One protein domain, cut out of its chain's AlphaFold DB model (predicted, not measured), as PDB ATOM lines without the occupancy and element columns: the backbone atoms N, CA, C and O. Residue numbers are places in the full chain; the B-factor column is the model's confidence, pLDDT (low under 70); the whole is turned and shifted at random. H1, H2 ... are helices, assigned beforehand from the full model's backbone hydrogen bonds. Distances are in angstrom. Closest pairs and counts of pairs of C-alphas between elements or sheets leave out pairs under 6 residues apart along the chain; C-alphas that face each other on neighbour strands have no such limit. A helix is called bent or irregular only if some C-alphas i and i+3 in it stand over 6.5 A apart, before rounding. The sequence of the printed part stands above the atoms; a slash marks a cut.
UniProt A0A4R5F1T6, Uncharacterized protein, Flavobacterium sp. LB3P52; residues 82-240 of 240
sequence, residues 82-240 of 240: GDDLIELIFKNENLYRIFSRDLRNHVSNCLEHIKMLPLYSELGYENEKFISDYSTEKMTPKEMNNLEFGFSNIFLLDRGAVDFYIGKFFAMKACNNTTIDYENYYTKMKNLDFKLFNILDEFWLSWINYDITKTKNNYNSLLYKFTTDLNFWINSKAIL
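What this domain is: This is residues 82 to 240 of the 240 residues of an uncharacterized protein of Flavobacterium sp. LB3P52 (UniProt A0A4R5F1T6). A bundle of helices runs mostly back and forth along one axis, with H5 and H7 nearest the middle, H3 beside H5, H4 and H6 on one side, H1 and H8 on another, and short H2 set about perpendicular to H8 and making a corner with H5, where its last residue, Ile 98, comes near the first of H5, Arg 159. The far part of H3 and the loop after it make one end of the longest axis, and the last residues make the other. The printed part has 159 residues with eight named helices, H1 to H8 in chain order, and no named strand; the class is all helix. The whole is compact, with a radius of gyration of the C-alphas of 15.9 A and spans of 48 by 38 by 24 A.

Where its parts are: H1 takes residues 82 to 90 and begins at C-alpha 82, (-46.267, -44.433, -15.146). H2 takes residues 93 to 98. H3, residues 101 to 122, is 32.2 A long and has a kink of 41 degrees near residue 115; it is neither bent nor irregular, but only just: C-alphas 115 and 118 are 6.5 A apart. H4 takes residues 141 to 150. H5, residues 159 to 173, is 21.5 A long and begins at C-alpha 159, (-58.849, -29.563, -23.478). H6 takes residues 183 to 192. H7, residues 194 to 209, is 22.1 A long. H8, residues 220 to 235, is 22.3 A long and ends at C-alpha 235, (-51.773, -21.682, -15.649).

How they stand to each other: H1 touches residues 104 to 112 of H3, opposite ways at a shallow tilt of 21 degrees; the closest C-alphas, of Gly 82 and Ser 108, are 4.0 A apart. H2 touches H8, about perpendicular at 80 degrees, closest at the C-alphas of Leu 95 and Asn 231, 6.5 A. H3 to H7 form an up-and-down bundle, each helix running against the one before it. H3 and H5 touch, the same way at a shallow tilt of 3 degrees, closest at the C-alphas of Leu 103 and Gly 167, 5.8 A; H3 does so with residues 103 to 110 alone. H4 and H5 form a hairpin, closest at the C-alphas of Gly 150 and Ala 161, 5.4 A. H6 and H7 touch only at the corner, closest at the C-alphas of Lys 190 and Phe 197, 5.3 A. H7 and H8 form a hairpin at a shallow tilt of 8 degrees, closest at the C-alphas of Phe 203 and Phe 226, 6.0 A. Every O i to N i+4 pair is within hydrogen-bond range in H1, H2, H4, H5, H6, H7 and H8, and 15 of 18 are in H3.

The domain as a whole: The two C-alphas farthest apart, of Gly 124 and Ala 238, are 48.5 A apart. The printed part has no cut. The link from H3 to H4, residues 123 to 140, is long. Residues 156 to 157 pair with residues 238 to 239, parallel, in a stretch too short to be named. The mean pLDDT of the printed part is 94.5; residues 215 to 217 are under 70.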
ATOM      1  N   GLY A  82     -44.868 -44.659 -14.794       94.81
ATOM      2  CA  GLY A  82     -46.267 -44.433 -15.146       94.81
ATOM      3  C   GLY A  82     -47.156 -44.255 -13.916       94.81
ATOM      4  O   GLY A  82     -47.803 -43.219 -13.773       94.81
ATOM      5  N   ASP A  83     -47.126 -45.227 -12.995       94.06
ATOM      6  CA  ASP A  83     -47.833 -45.174 -11.702       94.06
ATOM      7  C   ASP A  83     -47.519 -43.860 -10.951       94.06
ATOM      8  O   ASP A  83     -48.431 -43.168 -10.491       94.06
ATOM      9  N   ASP A  84     -46.239 -43.487 -10.873       96.25
ATOM     10  CA  ASP A  84     -45.778 -42.305 -10.139       96.25
ATOM     11  C   ASP A  84     -46.181 -40.991 -10.836       96.25
ATOM     12  O   ASP A  84     -46.583 -40.030 -10.172       96.25
ATOM     13  N   LEU A  85     -46.133 -40.932 -12.174       97.44
ATOM     14  CA  LEU A  85     -46.641 -39.789 -12.942       97.44
ATOM     15  C   LEU A  85     -48.147 -39.613 -12.725       97.44
ATOM     16  O   LEU A  85     -48.620 -38.500 -12.489       97.44
ATOM     17  N   ILE A  86     -48.900 -40.711 -12.783       96.94
ATOM     18  CA  ILE A  86     -50.344 -40.718 -12.553       96.94
ATOM     19  C   ILE A  86     -50.665 -40.196 -11.149       96.94
ATOM     20  O   ILE A  86     -51.564 -39.366 -11.002       96.94
ATOM     21  N   GLU A  87     -49.921 -40.625 -10.125       96.81
ATOM     22  CA  GLU A  87     -50.093 -40.137  -8.755       96.81
ATOM     23  C   GLU A  87     -49.865 -38.620  -8.647       96.81
ATOM     24  O   GLU A  87     -50.651 -37.922  -8.000       96.81
ATOM     25  N   LEU A  88     -48.828 -38.087  -9.301       97.00
ATOM     26  CA  LEU A  88     -48.567 -36.644  -9.323       97.00
ATOM     27  C   LEU A  88     -49.664 -35.864 -10.054       97.00
ATOM     28  O   LEU A  88     -50.081 -34.810  -9.575       97.00
ATOM     29  N   ILE A  89     -50.172 -36.396 -11.169       97.00
ATOM     30  CA  ILE A  89     -51.299 -35.807 -11.898       97.00
ATOM     31  C   ILE A  89     -52.547 -35.771 -11.011       97.00
ATOM     32  O   ILE A  89     -53.205 -34.741 -10.942       97.00
ATOM     33  N   PHE A  90     -52.868 -36.851 -10.292       96.06
ATOM     34  CA  PHE A  90     -54.031 -36.886  -9.394       96.06
ATOM     35  C   PHE A  90     -53.955 -35.861  -8.259       96.06
ATOM     36  O   PHE A  90     -54.987 -35.360  -7.818       96.06
ATOM     37  N   LYS A  91     -52.747 -35.545  -7.781       96.00
ATOM     38  CA  LYS A  91     -52.524 -34.545  -6.727       96.00
ATOM     39  C   LYS A  91     -52.594 -33.101  -7.232       96.00
ATOM     40  O   LYS A  91     -52.583 -32.184  -6.415       96.00
ATOM     41  N   ASN A  92     -52.650 -32.884  -8.544       95.06
ATOM     42  CA  ASN A  92     -52.693 -31.565  -9.156       95.06
ATOM     43  C   ASN A  92     -53.983 -31.404  -9.973       95.06
ATOM     44  O   ASN A  92     -54.127 -31.986 -11.045       95.06
ATOM     45  N   GLU A  93     -54.914 -30.577  -9.492       93.06
ATOM     46  CA  GLU A  93     -56.226 -30.408 -10.133       93.06
ATOM     47  C   GLU A  93     -56.143 -29.943 -11.591       93.06
ATOM     48  O   GLU A  93     -56.909 -30.422 -12.428       93.06
ATOM     49  N   ASN A  94     -55.209 -29.046 -11.915       92.00
ATOM     50  CA  ASN A  94     -55.035 -28.542 -13.274       92.00
ATOM     51  C   ASN A  94     -54.574 -29.656 -14.217       92.00
ATOM     52  O   ASN A  94     -55.169 -29.862 -15.272       92.00
ATOM     53  N   LEU A  95     -53.552 -30.417 -13.818       94.62
ATOM     54  CA  LEU A  95     -53.070 -31.553 -14.604       94.62
ATOM     55  C   LEU A  95     -54.143 -32.634 -14.728       94.62
ATOM     56  O   LEU A  95     -54.359 -33.151 -15.820       94.62
ATOM     57  N   TYR A  96     -54.852 -32.948 -13.642       94.75
ATOM     58  CA  TYR A  96     -55.936 -33.928 -13.647       94.75
ATOM     59  C   TYR A  96     -57.057 -33.557 -14.626       94.75
ATOM     60  O   TYR A  96     -57.623 -34.430 -15.291       94.75
ATOM     61  N   ARG A  97     -57.362 -32.259 -14.743       91.31
ATOM     62  CA  ARG A  97     -58.328 -31.741 -15.713       91.31
ATOM     63  C   ARG A  97     -57.838 -31.812 -17.145       91.31
ATOM     64  O   ARG A  97     -58.687 -31.852 -18.008       91.31
ATOM     65  N   ILE A  98     -56.544 -31.841 -17.430       92.06
ATOM     66  CA  ILE A  98     -56.059 -31.973 -18.811       92.06
ATOM     67  C   ILE A  98     -55.897 -33.432 -19.188       92.06
ATOM     68  O   ILE A  98     -56.445 -33.873 -20.190       92.06
ATOM     69  N   PHE A  99     -55.226 -34.200 -18.340       96.00
ATOM     70  CA  PHE A  99     -54.920 -35.587 -18.620       96.00
ATOM     71  C   PHE A  99     -56.169 -36.450 -18.471       96.00
ATOM     72  O   PHE A  99     -56.628 -36.728 -17.361       96.00
ATOM     73  N   SER A 100     -56.722 -36.916 -19.586       96.81
ATOM     74  CA  SER A 100     -57.737 -37.963 -19.575       96.81
ATOM     75  C   SER A 100     -57.172 -39.266 -18.997       96.81
ATOM     76  O   SER A 100     -55.964 -39.451 -18.818       96.81
ATOM     77  N   ARG A 101     -58.063 -40.203 -18.656       96.50
ATOM     78  CA  ARG A 101     -57.640 -41.539 -18.213       96.50
ATOM     79  C   ARG A 101     -56.845 -42.254 -19.303       96.50
ATOM     80  O   ARG A 101     -55.841 -42.884 -18.981       96.50
ATOM     81  N   ASP A 102     -57.283 -42.124 -20.545       97.56
ATOM     82  CA  ASP A 102     -56.664 -42.805 -21.674       97.56
ATOM     83  C   ASP A 102     -55.290 -42.212 -21.967       97.56
ATOM     84  O   ASP A 102     -54.329 -42.968 -22.087       97.56
ATOM     85  N   LEU A 103     -55.148 -40.881 -21.917       98.12
ATOM     86  CA  LEU A 103     -53.843 -40.237 -22.043       98.12
ATOM     87  C   LEU A 103     -52.869 -40.683 -20.952       98.12
ATOM     88  O   LEU A 103     -51.718 -40.994 -21.247       98.12
ATOM     89  N   ARG A 104     -53.314 -40.747 -19.691       97.94
ATOM     90  CA  ARG A 104     -52.469 -41.215 -18.579       97.94
ATOM     91  C   ARG A 104     -51.931 -42.621 -18.820       97.94
ATOM     92  O   ARG A 104     -50.734 -42.849 -18.646       97.94
ATOM     93  N   ASN A 105     -52.801 -43.544 -19.219       96.06
ATOM     94  CA  ASN A 105     -52.412 -44.924 -19.498       96.06
ATOM     95  C   ASN A 105     -51.476 -44.996 -20.709       96.06
ATOM     96  O   ASN A 105     -50.456 -45.677 -20.663       96.06
ATOM     97  N   HIS A 106     -51.795 -44.250 -21.767       97.69
ATOM     98  CA  HIS A 106     -51.015 -44.201 -22.998       97.69
ATOM     99  C   HIS A 106     -49.595 -43.676 -22.764       97.69
ATOM    100  O   HIS A 106     -48.626 -44.349 -23.100       97.69
ATOM    101  N   VAL A 107     -49.455 -42.519 -22.108       98.44
ATOM    102  CA  VAL A 107     -48.140 -41.945 -21.774       98.44
ATOM    103  C   VAL A 107     -47.352 -42.889 -20.870       98.44
ATOM    104  O   VAL A 107     -46.165 -43.097 -21.107       98.44
ATOM    105  N   SER A 108     -48.003 -43.506 -19.880       97.31
ATOM    106  CA  SER A 108     -47.360 -44.493 -19.001       97.31
ATOM    107  C   SER A 108     -46.774 -45.660 -19.797       97.31
ATOM    108  O   SER A 108     -45.592 -45.967 -19.643       97.31
ATOM    109  N   ASN A 109     -47.554 -46.236 -20.716       96.50
ATOM    110  CA  ASN A 109     -47.087 -47.315 -21.584       96.50
ATOM    111  C   ASN A 109     -45.926 -46.862 -22.476       96.50
ATOM    112  O   ASN A 109     -44.907 -47.543 -22.532       96.50
ATOM    113  N   CYS A 110     -46.011 -45.689 -23.116       98.38
ATOM    114  CA  CYS A 110     -44.916 -45.149 -23.932       98.38
ATOM    115  C   CYS A 110     -43.604 -45.000 -23.139       98.38
ATOM    116  O   CYS A 110     -42.527 -45.325 -23.648       98.38
ATOM    117  N   LEU A 111     -43.686 -44.522 -21.892       98.38
ATOM    118  CA  LEU A 111     -42.524 -44.351 -21.018       98.38
ATOM    119  C   LEU A 111     -41.918 -45.692 -20.586       98.38
ATOM    120  O   LEU A 111     -40.698 -45.807 -20.477       98.38
ATOM    121  N   GLU A 112     -42.723 -46.722 -20.356       97.12
ATOM    122  CA  GLU A 112     -42.201 -48.056 -20.046       97.12
ATOM    123  C   GLU A 112     -41.604 -48.721 -21.293       97.12
ATOM    124  O   GLU A 112     -40.477 -49.222 -21.255       97.12
ATOM    125  N   HIS A 113     -42.296 -48.626 -22.428       97.31
ATOM    126  CA  HIS A 113     -41.897 -49.238 -23.694       97.31
ATOM    127  C   HIS A 113     -40.504 -48.802 -24.151       97.31
ATOM    128  O   HIS A 113     -39.702 -49.648 -24.541       97.31
ATOM    129  N   ILE A 114     -40.165 -47.514 -24.036       97.19
ATOM    130  CA  ILE A 114     -38.837 -47.027 -24.443       97.19
ATOM    131  C   ILE A 114     -37.697 -47.624 -23.599       97.19
ATOM    132  O   ILE A 114     -36.555 -47.684 -24.050       97.19
ATOM    133  N   LYS A 115     -37.989 -48.104 -22.382       96.88
ATOM    134  CA  LYS A 115     -37.029 -48.815 -21.521       96.88
ATOM    135  C   LYS A 115     -37.025 -50.318 -21.733       96.88
ATOM    136  O   LYS A 115     -35.995 -50.956 -21.537       96.88
ATOM    137  N   MET A 116     -38.158 -50.874 -22.131       97.62
ATOM    138  CA  MET A 116     -38.290 -52.299 -22.405       97.62
ATOM    139  C   MET A 116     -37.714 -52.677 -23.767       97.62
ATOM    140  O   MET A 116     -37.153 -53.760 -23.885       97.62
ATOM    141  N   LEU A 117     -37.813 -51.805 -24.774       97.69
ATOM    142  CA  LEU A 117     -37.413 -52.121 -26.144       97.69
ATOM    143  C   LEU A 117     -35.945 -52.583 -26.274       97.69
ATOM    144  O   LEU A 117     -35.721 -53.610 -26.924       97.69
ATOM    145  N   PRO A 118     -34.947 -51.924 -25.646       97.06
ATOM    146  CA  PRO A 118     -33.568 -52.417 -25.672       97.06
ATOM    147  C   PRO A 118     -33.432 -53.813 -25.054       97.06
ATOM    148  O   PRO A 118     -32.841 -54.693 -25.668       97.06
ATOM    149  N   LEU A 119     -34.062 -54.055 -23.896       97.56
ATOM    150  CA  LEU A 119     -34.044 -55.360 -23.221       97.56
ATOM    151  C   LEU A 119     -34.712 -56.447 -24.073       97.56
ATOM    152  O   LEU A 119     -34.238 -57.573 -24.152       97.56
ATOM    153  N   TYR A 120     -35.818 -56.107 -24.728       98.19
ATOM    154  CA  TYR A 120     -36.540 -56.997 -25.626       98.19
ATOM    155  C   TYR A 120     -35.691 -57.389 -26.843       98.19
ATOM    156  O   TYR A 120     -35.624 -58.564 -27.210       98.19
ATOM    157  N   SER A 121     -34.982 -56.413 -27.415       97.31
ATOM    158  CA  SER A 121     -34.062 -56.610 -28.541       97.31
ATOM    159  C   SER A 121     -32.843 -57.448 -28.143       97.31
ATOM    160  O   SER A 121     -32.452 -58.349 -28.881       97.31
ATOM    161  N   GLU A 122     -32.272 -57.213 -26.956       97.56
ATOM    162  CA  GLU A 122     -31.152 -57.997 -26.407       97.56
ATOM    163  C   GLU A 122     -31.496 -59.481 -26.227       97.56
ATOM    164  O   GLU A 122     -30.633 -60.345 -26.379       97.56
ATOM    165  N   LEU A 123     -32.766 -59.794 -25.952       97.81
ATOM    166  CA  LEU A 123     -33.260 -61.170 -25.877       97.81
ATOM    167  C   LEU A 123     -33.431 -61.821 -27.263       97.81
ATOM    168  O   LEU A 123     -33.762 -63.001 -27.339       97.81
ATOM    169  N   GLY A 124     -33.199 -61.097 -28.362       97.69
ATOM    170  CA  GLY A 124     -33.276 -61.624 -29.726       97.69
ATOM    171  C   GLY A 124     -34.703 -61.737 -30.263       97.69
ATOM    172  O   GLY A 124     -35.000 -62.638 -31.054       97.69
ATOM    173  N   TYR A 125     -35.609 -60.871 -29.806       97.69
ATOM    174  CA  TYR A 125     -36.946 -60.750 -30.376       97.69
ATOM    175  C   TYR A 125     -37.005 -59.664 -31.455       97.69
ATOM    176  O   TYR A 125     -36.341 -58.634 -31.369       97.69
ATOM    177  N   GLU A 126     -37.830 -59.908 -32.472       96.00
ATOM    178  CA  GLU A 126     -38.081 -58.978 -33.575       96.00
ATOM    179  C   GLU A 126     -38.808 -57.723 -33.092       96.00
ATOM    180  O   GLU A 126     -39.821 -57.804 -32.390       96.00
ATOM    181  N   ASN A 127     -38.318 -56.566 -33.521       94.56
ATOM    182  CA  ASN A 127     -38.846 -55.255 -33.166       94.56
ATOM    183  C   ASN A 127     -40.324 -55.088 -33.579       94.56
ATOM    184  O   ASN A 127     -41.128 -54.523 -32.841       94.56
ATOM    185  N   GLU A 128     -40.702 -55.664 -34.717       95.81
ATOM    186  CA  GLU A 128     -42.053 -55.684 -35.281       95.81
ATOM    187  C   GLU A 128     -43.075 -56.344 -34.346       95.81
ATOM    188  O   GLU A 128     -44.253 -56.004 -34.371       95.81
ATOM    189  N   LYS A 129     -42.625 -57.276 -33.497       94.62
ATOM    190  CA  LYS A 129     -43.470 -58.000 -32.536       94.62
ATOM    191  C   LYS A 129     -43.594 -57.294 -31.185       94.62
ATOM    192  O   LYS A 129     -44.299 -57.794 -30.313       94.62
ATOM    193  N   PHE A 130     -42.890 -56.181 -30.978       96.44
ATOM    194  CA  PHE A 130     -42.856 -55.503 -29.682       96.44
ATOM    195  C   PHE A 130     -44.159 -54.759 -29.359       96.44
ATOM    196  O   PHE A 130     -44.561 -54.733 -28.200       96.44
ATOM    197  N   ILE A 131     -44.823 -54.184 -30.367       93.19
ATOM    198  CA  ILE A 131     -46.126 -53.516 -30.240       93.19
ATOM    199  C   ILE A 131     -47.068 -54.015 -31.337       93.19
ATOM    200  O   ILE A 131     -46.640 -54.262 -32.461       93.19
ATOM    201  N   SER A 132     -48.359 -54.151 -31.027       91.25
ATOM    202  CA  SER A 132     -49.345 -54.699 -31.971       91.25
ATOM    203  C   SER A 132     -49.674 -53.765 -33.135       91.25
ATOM    204  O   SER A 132     -50.149 -54.212 -34.175       91.25
ATOM    205  N   ASP A 133     -49.386 -52.475 -32.995       92.81
ATOM    206  CA  ASP A 133     -49.652 -51.442 -33.988       92.81
ATOM    207  C   ASP A 133     -48.362 -50.947 -34.680       92.81
ATOM    208  O   ASP A 133     -48.301 -49.806 -35.144       92.81
ATOM    209  N   TYR A 134     -47.328 -51.796 -34.773       95.81
ATOM    210  CA  TYR A 134     -46.003 -51.475 -35.336       95.81
ATOM    211  C   TYR A 134     -46.060 -50.803 -36.720       95.81
ATOM    212  O   TYR A 134     -45.355 -49.829 -36.987       95.81
ATOM    213  N   SER A 135     -46.927 -51.300 -37.604       95.44
ATOM    214  CA  SER A 135     -47.097 -50.778 -38.967       95.44
ATOM    215  C   SER A 135     -48.072 -49.600 -39.064       95.44
ATOM    216  O   SER A 135     -48.344 -49.126 -40.162       95.44
ATOM    217  N   THR A 136     -48.629 -49.139 -37.942       96.06
ATOM    218  CA  THR A 136     -49.599 -48.038 -37.916       96.06
ATOM    219  C   THR A 136     -48.888 -46.720 -37.635       96.06
ATOM    220  O   THR A 136     -48.213 -46.584 -36.609       96.06
ATOM    221  N   GLU A 137     -49.080 -45.738 -38.519       96.69
ATOM    222  CA  GLU A 137     -48.629 -44.362 -38.301       96.69
ATOM    223  C   GLU A 137     -49.234 -43.793 -37.017       96.69
ATOM    224  O   GLU A 137     -50.440 -43.875 -36.775       96.69
ATOM    225  N   LYS A 138     -48.396 -43.176 -36.183       97.94
ATOM    226  CA  LYS A 138     -48.852 -42.599 -34.913       97.94
ATOM    227  C   LYS A 138     -49.500 -41.235 -35.083       97.94
ATOM    228  O   LYS A 138     -50.212 -40.807 -34.181       97.94
ATOM    229  N   MET A 139     -49.288 -40.581 -36.221       98.12
ATOM    230  CA  MET A 139     -49.865 -39.289 -36.576       98.12
ATOM    231  C   MET A 139     -50.090 -39.233 -38.083       98.12
ATOM    232  O   MET A 139     -49.173 -39.500 -38.854       98.12
ATOM    233  N   THR A 140     -51.297 -38.848 -38.487       97.75
ATOM    234  CA  THR A 140     -51.662 -38.667 -39.897       97.75
ATOM    235  C   THR A 140     -51.775 -37.182 -40.267       97.75
ATOM    236  O   THR A 140     -51.979 -36.333 -39.390       97.75
ATOM    237  N   PRO A 141     -51.755 -36.823 -41.568       97.75
ATOM    238  CA  PRO A 141     -51.921 -35.430 -41.986       97.75
ATOM    239  C   PRO A 141     -53.265 -34.831 -41.552       97.75
ATOM    240  O   PRO A 141     -53.336 -33.673 -41.148       97.75
ATOM    241  N   LYS A 142     -54.338 -35.632 -41.586       97.69
ATOM    242  CA  LYS A 142     -55.676 -35.210 -41.150       97.69
ATOM    243  C   LYS A 142     -55.707 -34.894 -39.655       97.69
ATOM    244  O   LYS A 142     -56.291 -33.894 -39.252       97.69
ATOM    245  N   GLU A 143     -55.079 -35.735 -38.841       97.88
ATOM    246  CA  GLU A 143     -54.970 -35.521 -37.398       97.88
ATOM    247  C   GLU A 143     -54.148 -34.277 -37.061       97.88
ATOM    248  O   GLU A 143     -54.551 -33.500 -36.199       97.88
ATOM    249  N   MET A 144     -53.048 -34.041 -37.782       98.06
ATOM    250  CA  MET A 144     -52.259 -32.817 -37.638       98.06
ATOM    251  C   MET A 144     -53.085 -31.570 -37.976       98.06
ATOM    252  O   MET A 144     -53.085 -30.625 -37.199       98.06
ATOM    253  N   ASN A 145     -53.850 -31.578 -39.071       95.88
ATOM    254  CA  ASN A 145     -54.715 -30.445 -39.430       95.88
ATOM    255  C   ASN A 145     -55.798 -30.181 -38.366       95.88
ATOM    256  O   ASN A 145     -56.086 -29.030 -38.038       95.88
ATOM    257  N   ASN A 146     -56.383 -31.237 -37.791       94.50
ATOM    258  CA  ASN A 146     -57.341 -31.098 -36.691       94.50
ATOM    259  C   ASN A 146     -56.681 -30.492 -35.444       94.50
ATOM    260  O   ASN A 146     -57.280 -29.659 -34.765       94.50
ATOM    261  N   LEU A 147     -55.441 -30.892 -35.157       95.38
ATOM    262  CA  LEU A 147     -54.670 -30.344 -34.051       95.38
ATOM    263  C   LEU A 147     -54.324 -28.864 -34.277       95.38
ATOM    264  O   LEU A 147     -54.476 -28.063 -33.359       95.38
ATOM    265  N   GLU A 148     -53.934 -28.482 -35.497       94.44
ATOM    266  CA  GLU A 148     -53.706 -27.080 -35.883       94.44
ATOM    267  C   GLU A 148     -54.970 -26.229 -35.656       94.44
ATOM    268  O   GLU A 148     -54.886 -25.127 -35.114       94.44
ATOM    269  N   PHE A 149     -56.157 -26.759 -35.978       91.00
ATOM    270  CA  PHE A 149     -57.429 -26.083 -35.702       91.00
ATOM    271  C   PHE A 149     -57.689 -25.910 -34.196       91.00
ATOM    272  O   PHE A 149     -58.037 -24.811 -33.756       91.00
ATOM    273  N   GLY A 150     -57.465 -26.955 -33.393       89.62
ATOM    274  CA  GLY A 150     -57.626 -26.911 -31.932       89.62
ATOM    275  C   GLY A 150     -56.662 -25.950 -31.221       89.62
ATOM    276  O   GLY A 150     -56.961 -25.477 -30.127       89.62
ATOM    277  N   PHE A 151     -55.538 -25.620 -31.863       92.00
ATOM    278  CA  PHE A 151     -54.532 -24.667 -31.379       92.00
ATOM    279  C   PHE A 151     -54.592 -23.298 -32.079       92.00
ATOM    280  O   PHE A 151     -53.734 -22.448 -31.842       92.00
ATOM    281  N   SER A 152     -55.613 -23.048 -32.905       87.00
ATOM    282  CA  SER A 152     -55.758 -21.789 -33.654       87.00
ATOM    283  C   SER A 152     -55.844 -20.548 -32.756       87.00
ATOM    284  O   SER A 152     -55.403 -19.469 -33.155       87.00
ATOM    285  N   ASN A 153     -56.343 -20.693 -31.522       81.88
ATOM    286  CA  ASN A 153     -56.261 -19.673 -30.482       81.88
ATOM    287  C   ASN A 153     -55.377 -20.152 -29.326       81.88
ATOM    288  O   ASN A 153     -55.830 -20.811 -28.398       81.88
ATOM    289  N   ILE A 154     -54.107 -19.752 -29.342       72.56
ATOM    290  CA  ILE A 154     -53.114 -20.176 -28.346       72.56
ATOM    291  C   ILE A 154     -53.435 -19.748 -26.900       72.56
ATOM    292  O   ILE A 154     -52.820 -20.269 -25.965       72.56
ATOM    293  N   PHE A 155     -54.354 -18.797 -26.705       72.50
ATOM    294  CA  PHE A 155     -54.808 -18.353 -25.384       72.50
ATOM    295  C   PHE A 155     -56.058 -19.086 -24.908       72.50
ATOM    296  O   PHE A 155     -56.287 -19.102 -23.702       72.50
ATOM    297  N   LEU A 156     -56.834 -19.672 -25.824       82.62
ATOM    298  CA  LEU A 156     -58.070 -20.395 -25.554       82.62
ATOM    299  C   LEU A 156     -58.001 -21.777 -26.200       82.62
ATOM    300  O   LEU A 156     -58.385 -21.953 -27.356       82.62
ATOM    301  N   LEU A 157     -57.483 -22.742 -25.449       87.19
ATOM    302  CA  LEU A 157     -57.257 -24.091 -25.947       87.19
ATOM    303  C   LEU A 157     -58.421 -25.008 -25.582       87.19
ATOM    304  O   LEU A 157     -58.942 -24.958 -24.469       87.19
ATOM    305  N   ASP A 158     -58.780 -25.880 -26.517       89.06
ATOM    306  CA  ASP A 158     -59.658 -27.013 -26.247       89.06
ATOM    307  C   ASP A 158     -58.893 -28.071 -25.440       89.06
ATOM    308  O   ASP A 158     -57.809 -28.513 -25.840       89.06
ATOM    309  N   ARG A 159     -59.448 -28.502 -24.300       91.75
ATOM    310  CA  ARG A 159     -58.849 -29.563 -23.478       91.75
ATOM    311  C   ARG A 159     -58.556 -30.830 -24.288       91.75
ATOM    312  O   ARG A 159     -57.510 -31.445 -24.082       91.75
ATOM    313  N   GLY A 160     -59.469 -31.236 -25.171       93.94
ATOM    314  CA  GLY A 160     -59.313 -32.426 -26.008       93.94
ATOM    315  C   GLY A 160     -58.132 -32.304 -26.969       93.94
ATOM    316  O   GLY A 160     -57.370 -33.254 -27.125       93.94
ATOM    317  N   ALA A 161     -57.919 -31.123 -27.545       94.94
ATOM    318  CA  ALA A 161     -56.765 -30.834 -28.387       94.94
ATOM    319  C   ALA A 161     -55.447 -30.918 -27.606       94.94
ATOM    320  O   ALA A 161     -54.478 -31.476 -28.120       94.94
ATOM    321  N   VAL A 162     -55.397 -30.418 -26.364       96.31
ATOM    322  CA  VAL A 162     -54.200 -30.536 -25.508       96.31
ATOM    323  C   VAL A 162     -53.922 -31.996 -25.147       96.31
ATOM    324  O   VAL A 162     -52.781 -32.445 -25.255       96.31
ATOM    325  N   ASP A 163     -54.953 -32.747 -24.758       96.94
ATOM    326  CA  ASP A 163     -54.840 -34.176 -24.456       96.94
ATOM    327  C   ASP A 163     -54.292 -34.953 -25.670       96.94
ATOM    328  O   ASP A 163     -53.284 -35.662 -25.578       96.94
ATOM    329  N   PHE A 164     -54.874 -34.700 -26.845       97.75
ATOM    330  CA  PHE A 164     -54.457 -35.282 -28.116       97.75
ATOM    331  C   PHE A 164     -53.023 -34.902 -28.504       97.75
ATOM    332  O   PHE A 164     -52.255 -35.772 -28.916       97.75
ATOM    333  N   TYR A 165     -52.633 -33.632 -28.335       98.38
ATOM    334  CA  TYR A 165     -51.270 -33.150 -28.586       98.38
ATOM    335  C   TYR A 165     -50.257 -33.980 -27.794       98.38
ATOM    336  O   TYR A 165     -49.306 -34.521 -28.359       98.38
ATOM    337  N   ILE A 166     -50.465 -34.096 -26.479       98.56
ATOM    338  CA  ILE A 166     -49.550 -34.810 -25.584       98.56
ATOM    339  C   ILE A 166     -49.506 -36.293 -25.968       98.56
ATOM    340  O   ILE A 166     -48.422 -36.863 -26.100       98.56
ATOM    341  N   GLY A 167     -50.663 -36.911 -26.215       98.56
ATOM    342  CA  GLY A 167     -50.745 -38.323 -26.587       98.56
ATOM    343  C   GLY A 167     -50.002 -38.640 -27.883       98.56
ATOM    344  O   GLY A 167     -49.210 -39.586 -27.929       98.56
ATOM    345  N   LYS A 168     -50.196 -37.816 -28.921       98.50
ATOM    346  CA  LYS A 168     -49.525 -37.969 -30.219       98.50
ATOM    347  C   LYS A 168     -48.024 -37.737 -30.127       98.50
ATOM    348  O   LYS A 168     -47.271 -38.500 -30.728       98.50
ATOM    349  N   PHE A 169     -47.585 -36.761 -29.331       98.81
ATOM    350  CA  PHE A 169     -46.162 -36.539 -29.080       98.81
ATOM    351  C   PHE A 169     -45.483 -37.809 -28.545       98.81
ATOM    352  O   PHE A 169     -44.526 -38.295 -29.146       98.81
ATOM    353  N   PHE A 170     -46.007 -38.387 -27.457       98.75
ATOM    354  CA  PHE A 170     -45.424 -39.596 -26.866       98.75
ATOM    355  C   PHE A 170     -45.576 -40.826 -27.766       98.75
ATOM    356  O   PHE A 170     -44.655 -41.635 -27.827       98.75
ATOM    357  N   ALA A 171     -46.687 -40.951 -28.504       98.38
ATOM    358  CA  ALA A 171     -46.882 -42.050 -29.450       98.38
ATOM    359  C   ALA A 171     -45.802 -42.053 -30.542       98.38
ATOM    360  O   ALA A 171     -45.173 -43.083 -30.774       98.38
ATOM    361  N   MET A 172     -45.562 -40.902 -31.184       98.50
ATOM    362  CA  MET A 172     -44.530 -40.770 -32.219       98.50
ATOM    363  C   MET A 172     -43.132 -41.015 -31.648       98.50
ATOM    364  O   MET A 172     -42.349 -41.750 -32.243       98.50
ATOM    365  N   LYS A 173     -42.827 -40.463 -30.466       97.94
ATOM    366  CA  LYS A 173     -41.519 -40.625 -29.817       97.94
ATOM    367  C   LYS A 173     -41.236 -42.070 -29.392       97.94
ATOM    368  O   LYS A 173     -40.088 -42.502 -29.455       97.94
ATOM    369  N   ALA A 174     -42.264 -42.812 -28.981       97.31
ATOM    370  CA  ALA A 174     -42.169 -44.221 -28.603       97.31
ATOM    371  C   ALA A 174     -42.317 -45.191 -29.790       97.31
ATOM    372  O   ALA A 174     -42.255 -46.405 -29.591       97.31
ATOM    373  N   CYS A 175     -42.539 -44.690 -31.011       97.56
ATOM    374  CA  CYS A 175     -42.670 -45.532 -32.190       97.56
ATOM    375  C   CYS A 175     -41.330 -46.208 -32.494       97.56
ATOM    376  O   CYS A 175     -40.328 -45.557 -32.770       97.56
ATOM    377  N   ASN A 176     -41.324 -47.534 -32.449       96.12
ATOM    378  CA  ASN A 176     -40.142 -48.344 -32.710       96.12
ATOM    379  C   ASN A 176     -39.972 -48.701 -34.197       96.12
ATOM    380  O   ASN A 176     -38.993 -49.348 -34.562       96.12
ATOM    381  N   ASN A 177     -40.898 -48.289 -35.067       97.00
ATOM    382  CA  ASN A 177     -40.773 -48.460 -36.508       97.00
ATOM    383  C   ASN A 177     -39.960 -47.306 -37.111       97.00
ATOM    384  O   ASN A 177     -40.470 -46.205 -37.302       97.00
ATOM    385  N   THR A 178     -38.699 -47.578 -37.441       93.44
ATOM    386  CA  THR A 178     -37.751 -46.585 -37.974       93.44
ATOM    387  C   THR A 178     -38.003 -46.202 -39.433       93.44
ATOM    388  O   THR A 178     -37.345 -45.298 -39.939       93.44
ATOM    389  N   THR A 179     -38.934 -46.872 -40.120       96.62
ATOM    390  CA  THR A 179     -39.294 -46.540 -41.509       96.62
ATOM    391  C   THR A 179     -40.280 -45.376 -41.604       96.62
ATOM    392  O   THR A 179     -40.434 -44.803 -42.680       96.62
ATOM    393  N   ILE A 180     -40.933 -45.013 -40.494       96.38
ATOM    394  CA  ILE A 180     -41.884 -43.904 -40.442       96.38
ATOM    395  C   ILE A 180     -41.166 -42.660 -39.918       96.38
ATOM    396  O   ILE A 180     -40.680 -42.643 -38.787       96.38
ATOM    397  N   ASP A 181     -41.125 -41.610 -40.735       96.50
ATOM    398  CA  ASP A 181     -40.519 -40.327 -40.383       96.50
ATOM    399  C   ASP A 181     -41.570 -39.347 -39.835       96.50
ATOM    400  O   ASP A 181     -42.550 -39.011 -40.505       96.50
ATOM    401  N   TYR A 182     -41.349 -38.869 -38.607       98.25
ATOM    402  CA  TYR A 182     -42.224 -37.919 -37.916       98.25
ATOM    403  C   TYR A 182     -41.646 -36.491 -37.822       98.25
ATOM    404  O   TYR A 182     -42.286 -35.626 -37.219       98.25
ATOM    405  N   GLU A 183     -40.488 -36.191 -38.424       97.56
ATOM    406  CA  GLU A 183     -39.792 -34.894 -38.286       97.56
ATOM    407  C   GLU A 183     -40.656 -33.687 -38.687       97.56
ATOM    408  O   GLU A 183     -40.691 -32.655 -38.002       97.56
ATOM    409  N   ASN A 184     -41.436 -33.825 -39.761       97.94
ATOM    410  CA  ASN A 184     -42.363 -32.778 -40.188       97.94
ATOM    411  C   ASN A 184     -43.457 -32.515 -39.135       97.94
ATOM    412  O   ASN A 184     -43.793 -31.363 -38.855       97.94
ATOM    413  N   TYR A 185     -43.992 -33.564 -38.502       98.50
ATOM    414  CA  TYR A 185     -44.999 -33.409 -37.450       98.50
ATOM    415  C   TYR A 185     -44.409 -32.774 -36.195       98.50
ATOM    416  O   TYR A 185     -45.038 -31.883 -35.629       98.50
ATOM    417  N   TYR A 186     -43.190 -33.144 -35.794       98.50
ATOM    418  CA  TYR A 186     -42.514 -32.480 -34.677       98.50
ATOM    419  C   TYR A 186     -42.310 -30.990 -34.940       98.50
ATOM    420  O   TYR A 186     -42.610 -30.167 -34.076       98.50
ATOM    421  N   THR A 187     -41.880 -30.631 -36.152       98.31
ATOM    422  CA  THR A 187     -41.718 -29.228 -36.558       98.31
ATOM    423  C   THR A 187     -43.037 -28.463 -36.454       98.31
ATOM    424  O   THR A 187     -43.092 -27.388 -35.853       98.31
ATOM    425  N   LYS A 188     -44.127 -29.032 -36.975       98.06
ATOM    426  CA  LYS A 188     -45.462 -28.426 -36.887       98.06
ATOM    427  C   LYS A 188     -45.961 -28.293 -35.450       98.06
ATOM    428  O   LYS A 188     -46.390 -27.215 -35.054       98.06
ATOM    429  N   MET A 189     -45.863 -29.351 -34.650       98.19
ATOM    430  CA  MET A 189     -46.271 -29.337 -33.242       98.19
ATOM    431  C   MET A 189     -45.486 -28.300 -32.435       98.19
ATOM    432  O   MET A 189     -46.072 -27.579 -31.624       98.19
ATOM    433  N   LYS A 190     -44.181 -28.170 -32.687       98.25
ATOM    434  CA  LYS A 190     -43.337 -27.142 -32.073       98.25
ATOM    435  C   LYS A 190     -43.764 -25.725 -32.458       98.25
ATOM    436  O   LYS A 190     -43.724 -24.836 -31.613       98.25
ATOM    437  N   ASN A 191     -44.202 -25.516 -33.699       96.38
ATOM    438  CA  ASN A 191     -44.722 -24.224 -34.149       96.38
ATOM    439  C   ASN A 191     -46.093 -23.888 -33.536       96.38
ATOM    440  O   ASN A 191     -46.376 -22.712 -33.329       96.38
ATOM    441  N   LEU A 192     -46.921 -24.893 -33.221       94.94
ATOM    442  CA  LEU A 192     -48.214 -24.686 -32.556       94.94
ATOM    443  C   LEU A 192     -48.066 -24.194 -31.114       94.94
ATOM    444  O   LEU A 192     -48.713 -23.229 -30.719       94.94
ATOM    445  N   ASP A 193     -47.211 -24.842 -30.322       95.56
ATOM    446  CA  ASP A 193     -46.864 -24.365 -28.981       95.56
ATOM    447  C   ASP A 193     -45.443 -24.803 -28.613       95.56
ATOM    448  O   ASP A 193     -45.198 -25.911 -28.132       95.56
ATOM    449  N   PHE A 194     -44.492 -23.892 -28.821       96.56
ATOM    450  CA  PHE A 194     -43.074 -24.125 -28.552       96.56
ATOM    451  C   PHE A 194     -42.795 -24.476 -27.085       96.56
ATOM    452  O   PHE A 194     -41.902 -25.273 -26.799       96.56
ATOM    453  N   LYS A 195     -43.547 -23.888 -26.142       97.25
ATOM    454  CA  LYS A 195     -43.335 -24.128 -24.711       97.25
ATOM    455  C   LYS A 195     -43.789 -25.532 -24.341       97.25
ATOM    456  O   LYS A 195     -43.014 -26.253 -23.721       97.25
ATOM    457  N   LEU A 196     -44.997 -25.927 -24.749       97.38
ATOM    458  CA  LEU A 196     -45.495 -27.282 -24.506       97.38
ATOM    459  C   LEU A 196     -44.565 -28.319 -25.139       97.38
ATOM    460  O   LEU A 196     -44.154 -29.254 -24.456       97.38
ATOM    461  N   PHE A 197     -44.177 -28.119 -26.402       98.62
ATOM    462  CA  PHE A 197     -43.265 -29.021 -27.104       98.62
ATOM    463  C   PHE A 197     -41.965 -29.247 -26.326       98.62
ATOM    464  O   PHE A 197     -41.586 -30.390 -26.086       98.62
ATOM    465  N   ASN A 198     -41.302 -28.171 -25.889       98.69
ATOM    466  CA  ASN A 198     -40.034 -28.292 -25.170       98.69
ATOM    467  C   ASN A 198     -40.196 -28.967 -23.805       98.69
ATOM    468  O   ASN A 198     -39.331 -29.743 -23.423       98.69
ATOM    469  N   ILE A 199     -41.296 -28.725 -23.082       98.75
ATOM    470  CA  ILE A 199     -41.556 -29.410 -21.805       98.75
ATOM    471  C   ILE A 199     -41.641 -30.927 -22.021       98.75
ATOM    472  O   ILE A 199     -41.039 -31.697 -21.268       98.75
ATOM    473  N   LEU A 200     -42.370 -31.356 -23.057       98.81
ATOM    474  CA  LEU A 200     -42.505 -32.772 -23.401       98.81
ATOM    475  C   LEU A 200     -41.167 -33.369 -23.870       98.81
ATOM    476  O   LEU A 200     -40.797 -34.457 -23.430       98.81
ATOM    477  N   ASP A 201     -40.430 -32.657 -24.724       98.69
ATOM    478  CA  ASP A 201     -39.170 -33.132 -25.303       98.69
ATOM    479  C   ASP A 201     -38.032 -33.192 -24.278       98.69
ATOM    480  O   ASP A 201     -37.335 -34.200 -24.197       98.69
ATOM    481  N   GLU A 202     -37.892 -32.187 -23.411       98.62
ATOM    482  CA  GLU A 202     -36.919 -32.211 -22.314       98.62
ATOM    483  C   GLU A 202     -37.171 -33.381 -21.360       98.62
ATOM    484  O   GLU A 202     -36.229 -34.069 -20.950       98.62
ATOM    485  N   PHE A 203     -38.437 -33.626 -21.005       98.69
ATOM    486  CA  PHE A 203     -38.802 -34.762 -20.165       98.69
ATOM    487  C   PHE A 203     -38.503 -36.088 -20.863       98.69
ATOM    488  O   PHE A 203     -37.874 -36.961 -20.264       98.69
ATOM    489  N   TRP A 204     -38.883 -36.220 -22.134       98.56
ATOM    490  CA  TRP A 204     -38.621 -37.415 -22.929       98.56
ATOM    491  C   TRP A 204     -37.123 -37.719 -23.050       98.56
ATOM    492  O   TRP A 204     -36.698 -38.837 -22.764       98.56
ATOM    493  N   LEU A 205     -36.304 -36.728 -23.405       98.25
ATOM    494  CA  LEU A 205     -34.851 -36.876 -23.520       98.25
ATOM    495  C   LEU A 205     -34.212 -37.230 -22.174       98.25
ATOM    496  O   LEU A 205     -33.356 -38.115 -22.099       98.25
ATOM    497  N   SER A 206     -34.651 -36.583 -21.093       97.38
ATOM    498  CA  SER A 206     -34.187 -36.909 -19.742       97.38
ATOM    499  C   SER A 206     -34.549 -38.342 -19.362       97.38
ATOM    500  O   SER A 206     -33.731 -39.057 -18.783       97.38
ATOM    501  N   TRP A 207     -35.758 -38.783 -19.720       97.62
ATOM    502  CA  TRP A 207     -36.205 -40.143 -19.477       97.62
ATOM    503  C   TRP A 207     -35.420 -41.154 -20.304       97.62
ATOM    504  O   TRP A 207     -34.924 -42.111 -19.724       97.62
ATOM    505  N   ILE A 208     -35.208 -40.950 -21.608       96.12
ATOM    506  CA  ILE A 208     -34.378 -41.838 -22.443       96.12
ATOM    507  C   ILE A 208     -32.983 -42.014 -21.845       96.12
ATOM    508  O   ILE A 208     -32.516 -43.146 -21.718       96.12
ATOM    509  N   ASN A 209     -32.362 -40.926 -21.395       94.94
ATOM    510  CA  ASN A 209     -31.018 -40.956 -20.819       94.94
ATOM    511  C   ASN A 209     -30.971 -41.508 -19.384       94.94
ATOM    512  O   ASN A 209     -29.891 -41.786 -18.858       94.94
ATOM    513  N   TYR A 210     -32.125 -41.685 -18.734       94.38
ATOM    514  CA  TYR A 210     -32.195 -42.269 -17.403       94.38
ATOM    515  C   TYR A 210     -31.810 -43.754 -17.426       94.38
ATOM    516  O   TYR A 210     -32.494 -44.599 -18.006       94.38
ATOM    517  N   ASP A 211     -30.719 -44.083 -16.747       92.25
ATOM    518  CA  ASP A 211     -30.236 -45.452 -16.608       92.25
ATOM    519  C   ASP A 211     -30.999 -46.186 -15.496       92.25
ATOM    520  O   ASP A 211     -30.751 -45.977 -14.304       92.25
ATOM    521  N   ILE A 212     -31.922 -47.065 -15.897       91.19
ATOM    522  CA  ILE A 212     -32.760 -47.846 -14.978       91.19
ATOM    523  C   ILE A 212     -31.964 -48.888 -14.177       91.19
ATOM    524  O   ILE A 212     -32.456 -49.367 -13.160       91.19
ATOM    525  N   THR A 213     -30.740 -49.234 -14.588       86.50
ATOM    526  CA  THR A 213     -29.932 -50.278 -13.934       86.50
ATOM    527  C   THR A 213     -29.167 -49.762 -12.709       86.50
ATOM    528  O   THR A 213     -28.750 -50.544 -11.849       86.50
ATOM    529  N   LYS A 214     -29.011 -48.437 -12.579       83.25
ATOM    530  CA  LYS A 214     -28.273 -47.801 -11.480       83.25
ATOM    531  C   LYS A 214     -29.153 -47.611 -10.246       83.25
ATOM    532  O   LYS A 214     -29.976 -46.707 -10.171       83.25
ATOM    533  N   THR A 215     -28.881 -48.407  -9.214       61.25
ATOM    534  CA  THR A 215     -29.658 -48.497  -7.961       61.25
ATOM    535  C   THR A 215     -29.725 -47.222  -7.106       61.25
ATOM    536  O   THR A 215     -30.526 -47.169  -6.175       61.25
ATOM    537  N   LYS A 216     -28.893 -46.207  -7.380       63.84
ATOM    538  CA  LYS A 216     -28.874 -44.923  -6.650       63.84
ATOM    539  C   LYS A 216     -29.638 -43.798  -7.345       63.84
ATOM    540  O   LYS A 216     -29.842 -42.753  -6.731       63.84
ATOM    541  N   ASN A 217     -30.035 -43.987  -8.600       67.44
ATOM    542  CA  ASN A 217     -30.777 -42.967  -9.322       67.44
ATOM    543  C   ASN A 217     -32.258 -43.058  -8.950       67.44
ATOM    544  O   ASN A 217     -32.811 -44.146  -8.794       67.44
ATOM    545  N   ASN A 218     -32.884 -41.898  -8.783       82.12
ATOM    546  CA  ASN A 218     -34.319 -41.773  -8.603       82.12
ATOM    547  C   ASN A 218     -34.837 -40.800  -9.668       82.12
ATOM    548  O   ASN A 218     -34.385 -39.657  -9.725       82.12
ATOM    549  N   TYR A 219     -35.769 -41.249 -10.506       93.50
ATOM    550  CA  TYR A 219     -36.375 -40.434 -11.562       93.50
ATOM    551  C   TYR A 219     -37.398 -39.417 -11.032       93.50
ATOM    552  O   TYR A 219     -37.909 -38.617 -11.811       93.50
ATOM    553  N   ASN A 220     -37.692 -39.400  -9.728       93.19
ATOM    554  CA  ASN A 220     -38.663 -38.482  -9.130       93.19
ATOM    555  C   ASN A 220     -38.390 -37.017  -9.485       93.19
ATOM    556  O   ASN A 220     -39.332 -36.274  -9.735       93.19
ATOM    557  N   SER A 221     -37.126 -36.587  -9.545       94.25
ATOM    558  CA  SER A 221     -36.788 -35.215  -9.949       94.25
ATOM    559  C   SER A 221     -37.230 -34.896 -11.380       94.25
ATOM    560  O   SER A 221     -37.676 -33.778 -11.632       94.25
ATOM    561  N   LEU A 222     -37.171 -35.872 -12.294       96.31
ATOM    562  CA  LEU A 222     -37.651 -35.726 -13.669       96.31
ATOM    563  C   LEU A 222     -39.166 -35.518 -13.688       96.31
ATOM    564  O   LEU A 222     -39.646 -34.584 -14.325       96.31
ATOM    565  N   LEU A 223     -39.906 -36.344 -12.942       97.31
ATOM    566  CA  LEU A 223     -41.360 -36.230 -12.831       97.31
ATOM    567  C   LEU A 223     -41.796 -34.921 -12.163       97.31
ATOM    568  O   LEU A 223     -42.730 -34.269 -12.632       97.31
ATOM    569  N   TYR A 224     -41.118 -34.507 -11.089       96.94
ATOM    570  CA  TYR A 224     -41.412 -33.246 -10.409       96.94
ATOM    571  C   TYR A 224     -41.161 -32.044 -11.314       96.94
ATOM    572  O   TYR A 224     -42.025 -31.174 -11.391       96.94
ATOM    573  N   LYS A 225     -40.030 -32.004 -12.034       97.62
ATOM    574  CA  LYS A 225     -39.768 -30.946 -13.022       97.62
ATOM    575  C   LYS A 225     -40.855 -30.941 -14.096       97.62
ATOM    576  O   LYS A 225     -41.488 -29.916 -14.307       97.62
ATOM    577  N   PHE A 226     -41.123 -32.094 -14.705       98.19
ATOM    578  CA  PHE A 226     -42.104 -32.231 -15.780       98.19
ATOM    579  C   PHE A 226     -43.501 -31.738 -15.386       98.19
ATOM    580  O   PHE A 226     -44.098 -30.911 -16.071       98.19
ATOM    581  N   THR A 227     -44.012 -32.212 -14.249       97.69
ATOM    582  CA  THR A 227     -45.344 -31.834 -13.758       97.69
ATOM    583  C   THR A 227     -45.406 -30.374 -13.312       97.69
ATOM    584  O   THR A 227     -46.422 -29.715 -13.525       97.69
ATOM    585  N   THR A 228     -44.318 -29.837 -12.754       97.19
ATOM    586  CA  THR A 228     -44.209 -28.415 -12.395       97.19
ATOM    587  C   THR A 228     -44.243 -27.527 -13.638       97.19
ATOM    588  O   THR A 228     -45.053 -26.601 -13.701       97.19
ATOM    589  N   ASP A 229     -43.432 -27.839 -14.649       98.06
ATOM    590  CA  ASP A 229     -43.353 -27.073 -15.892       98.06
ATOM    591  C   ASP A 229     -44.682 -27.115 -16.660       98.06
ATOM    592  O   ASP A 229     -45.179 -26.075 -17.097       98.06
ATOM    593  N   LEU A 230     -45.318 -28.292 -16.754       97.12
ATOM    594  CA  LEU A 230     -46.657 -28.419 -17.336       97.12
ATOM    595  C   LEU A 230     -47.697 -27.602 -16.568       97.12
ATOM    596  O   LEU A 230     -48.531 -26.946 -17.184       97.12
ATOM    597  N   ASN A 231     -47.660 -27.613 -15.235       95.00
ATOM    598  CA  ASN A 231     -48.598 -26.836 -14.433       95.00
ATOM    599  C   ASN A 231     -48.407 -25.326 -14.638       95.00
ATOM    600  O   ASN A 231     -49.390 -24.592 -14.735       95.00
ATOM    601  N   PHE A 232     -47.166 -24.843 -14.746       95.56
ATOM    602  CA  PHE A 232     -46.905 -23.447 -15.110       95.56
ATOM    603  C   PHE A 232     -47.417 -23.113 -16.508       95.56
ATOM    604  O   PHE A 232     -48.029 -22.061 -16.694       95.56
ATOM    605  N   TRP A 233     -47.217 -24.011 -17.475       95.56
ATOM    606  CA  TRP A 233     -47.754 -23.838 -18.817       95.56
ATOM    607  C   TRP A 233     -49.286 -23.765 -18.797       95.56
ATOM    608  O   TRP A 233     -49.824 -22.782 -19.299       95.56
ATOM    609  N   ILE A 234     -49.984 -24.696 -18.136       92.88
ATOM    610  CA  ILE A 234     -51.455 -24.695 -18.023       92.88
ATOM    611  C   ILE A 234     -51.965 -23.387 -17.411       92.88
ATOM    612  O   ILE A 234     -52.871 -22.771 -17.960       92.88
ATOM    613  N   ASN A 235     -51.356 -22.921 -16.318       90.94
ATOM    614  CA  ASN A 235     -51.773 -21.682 -15.649       90.94
ATOM    615  C   ASN A 235     -51.563 -20.418 -16.502       90.94
ATOM    616  O   ASN A 235     -52.115 -19.367 -16.185       90.94
ATOM    617  N   SER A 236     -50.772 -20.499 -17.576       89.06
ATOM    618  CA  SER A 236     -50.579 -19.401 -18.532       89.06
ATOM    619  C   SER A 236     -51.593 -19.395 -19.684       89.06
ATOM    620  O   SER A 236     -51.495 -18.552 -20.578       89.06
ATOM    621  N   LYS A 237     -52.549 -20.332 -19.688       85.94
ATOM    622  CA  LYS A 237     -53.533 -20.552 -20.753       85.94
ATOM    623  C   LYS A 237     -54.951 -20.496 -20.186       85.94
ATOM    624  O   LYS A 237     -55.176 -20.900 -19.049       85.94
ATOM    625  N   ALA A 238     -55.923 -20.067 -20.990       83.38
ATOM    626  CA  ALA A 238     -57.312 -20.428 -20.742       83.38
ATOM    627  C   ALA A 238     -57.579 -21.751 -21.467       83.38
ATOM    628  O   ALA A 238     -57.424 -21.837 -22.684       83.38
ATOM    629  N   ILE A 239     -57.930 -22.795 -20.719       81.94
ATOM    630  CA  ILE A 239     -58.273 -24.103 -21.284       81.94
ATOM    631  C   ILE A 239     -59.742 -24.374 -20.971       81.94
ATOM    632  O   ILE A 239     -60.133 -24.303 -19.802       81.94
ATOM    633  N   LEU A 240     -60.532 -24.620 -22.017       75.06
ATOM    634  CA  LEU A 240     -61.967 -24.907 -21.945       75.06
ATOM    635  C   LEU A 240     -62.236 -26.413 -21.897       75.06
ATOM    636  O   LEU A 240     -61.535 -27.170 -22.610       75.06
TER     637      LEU A 240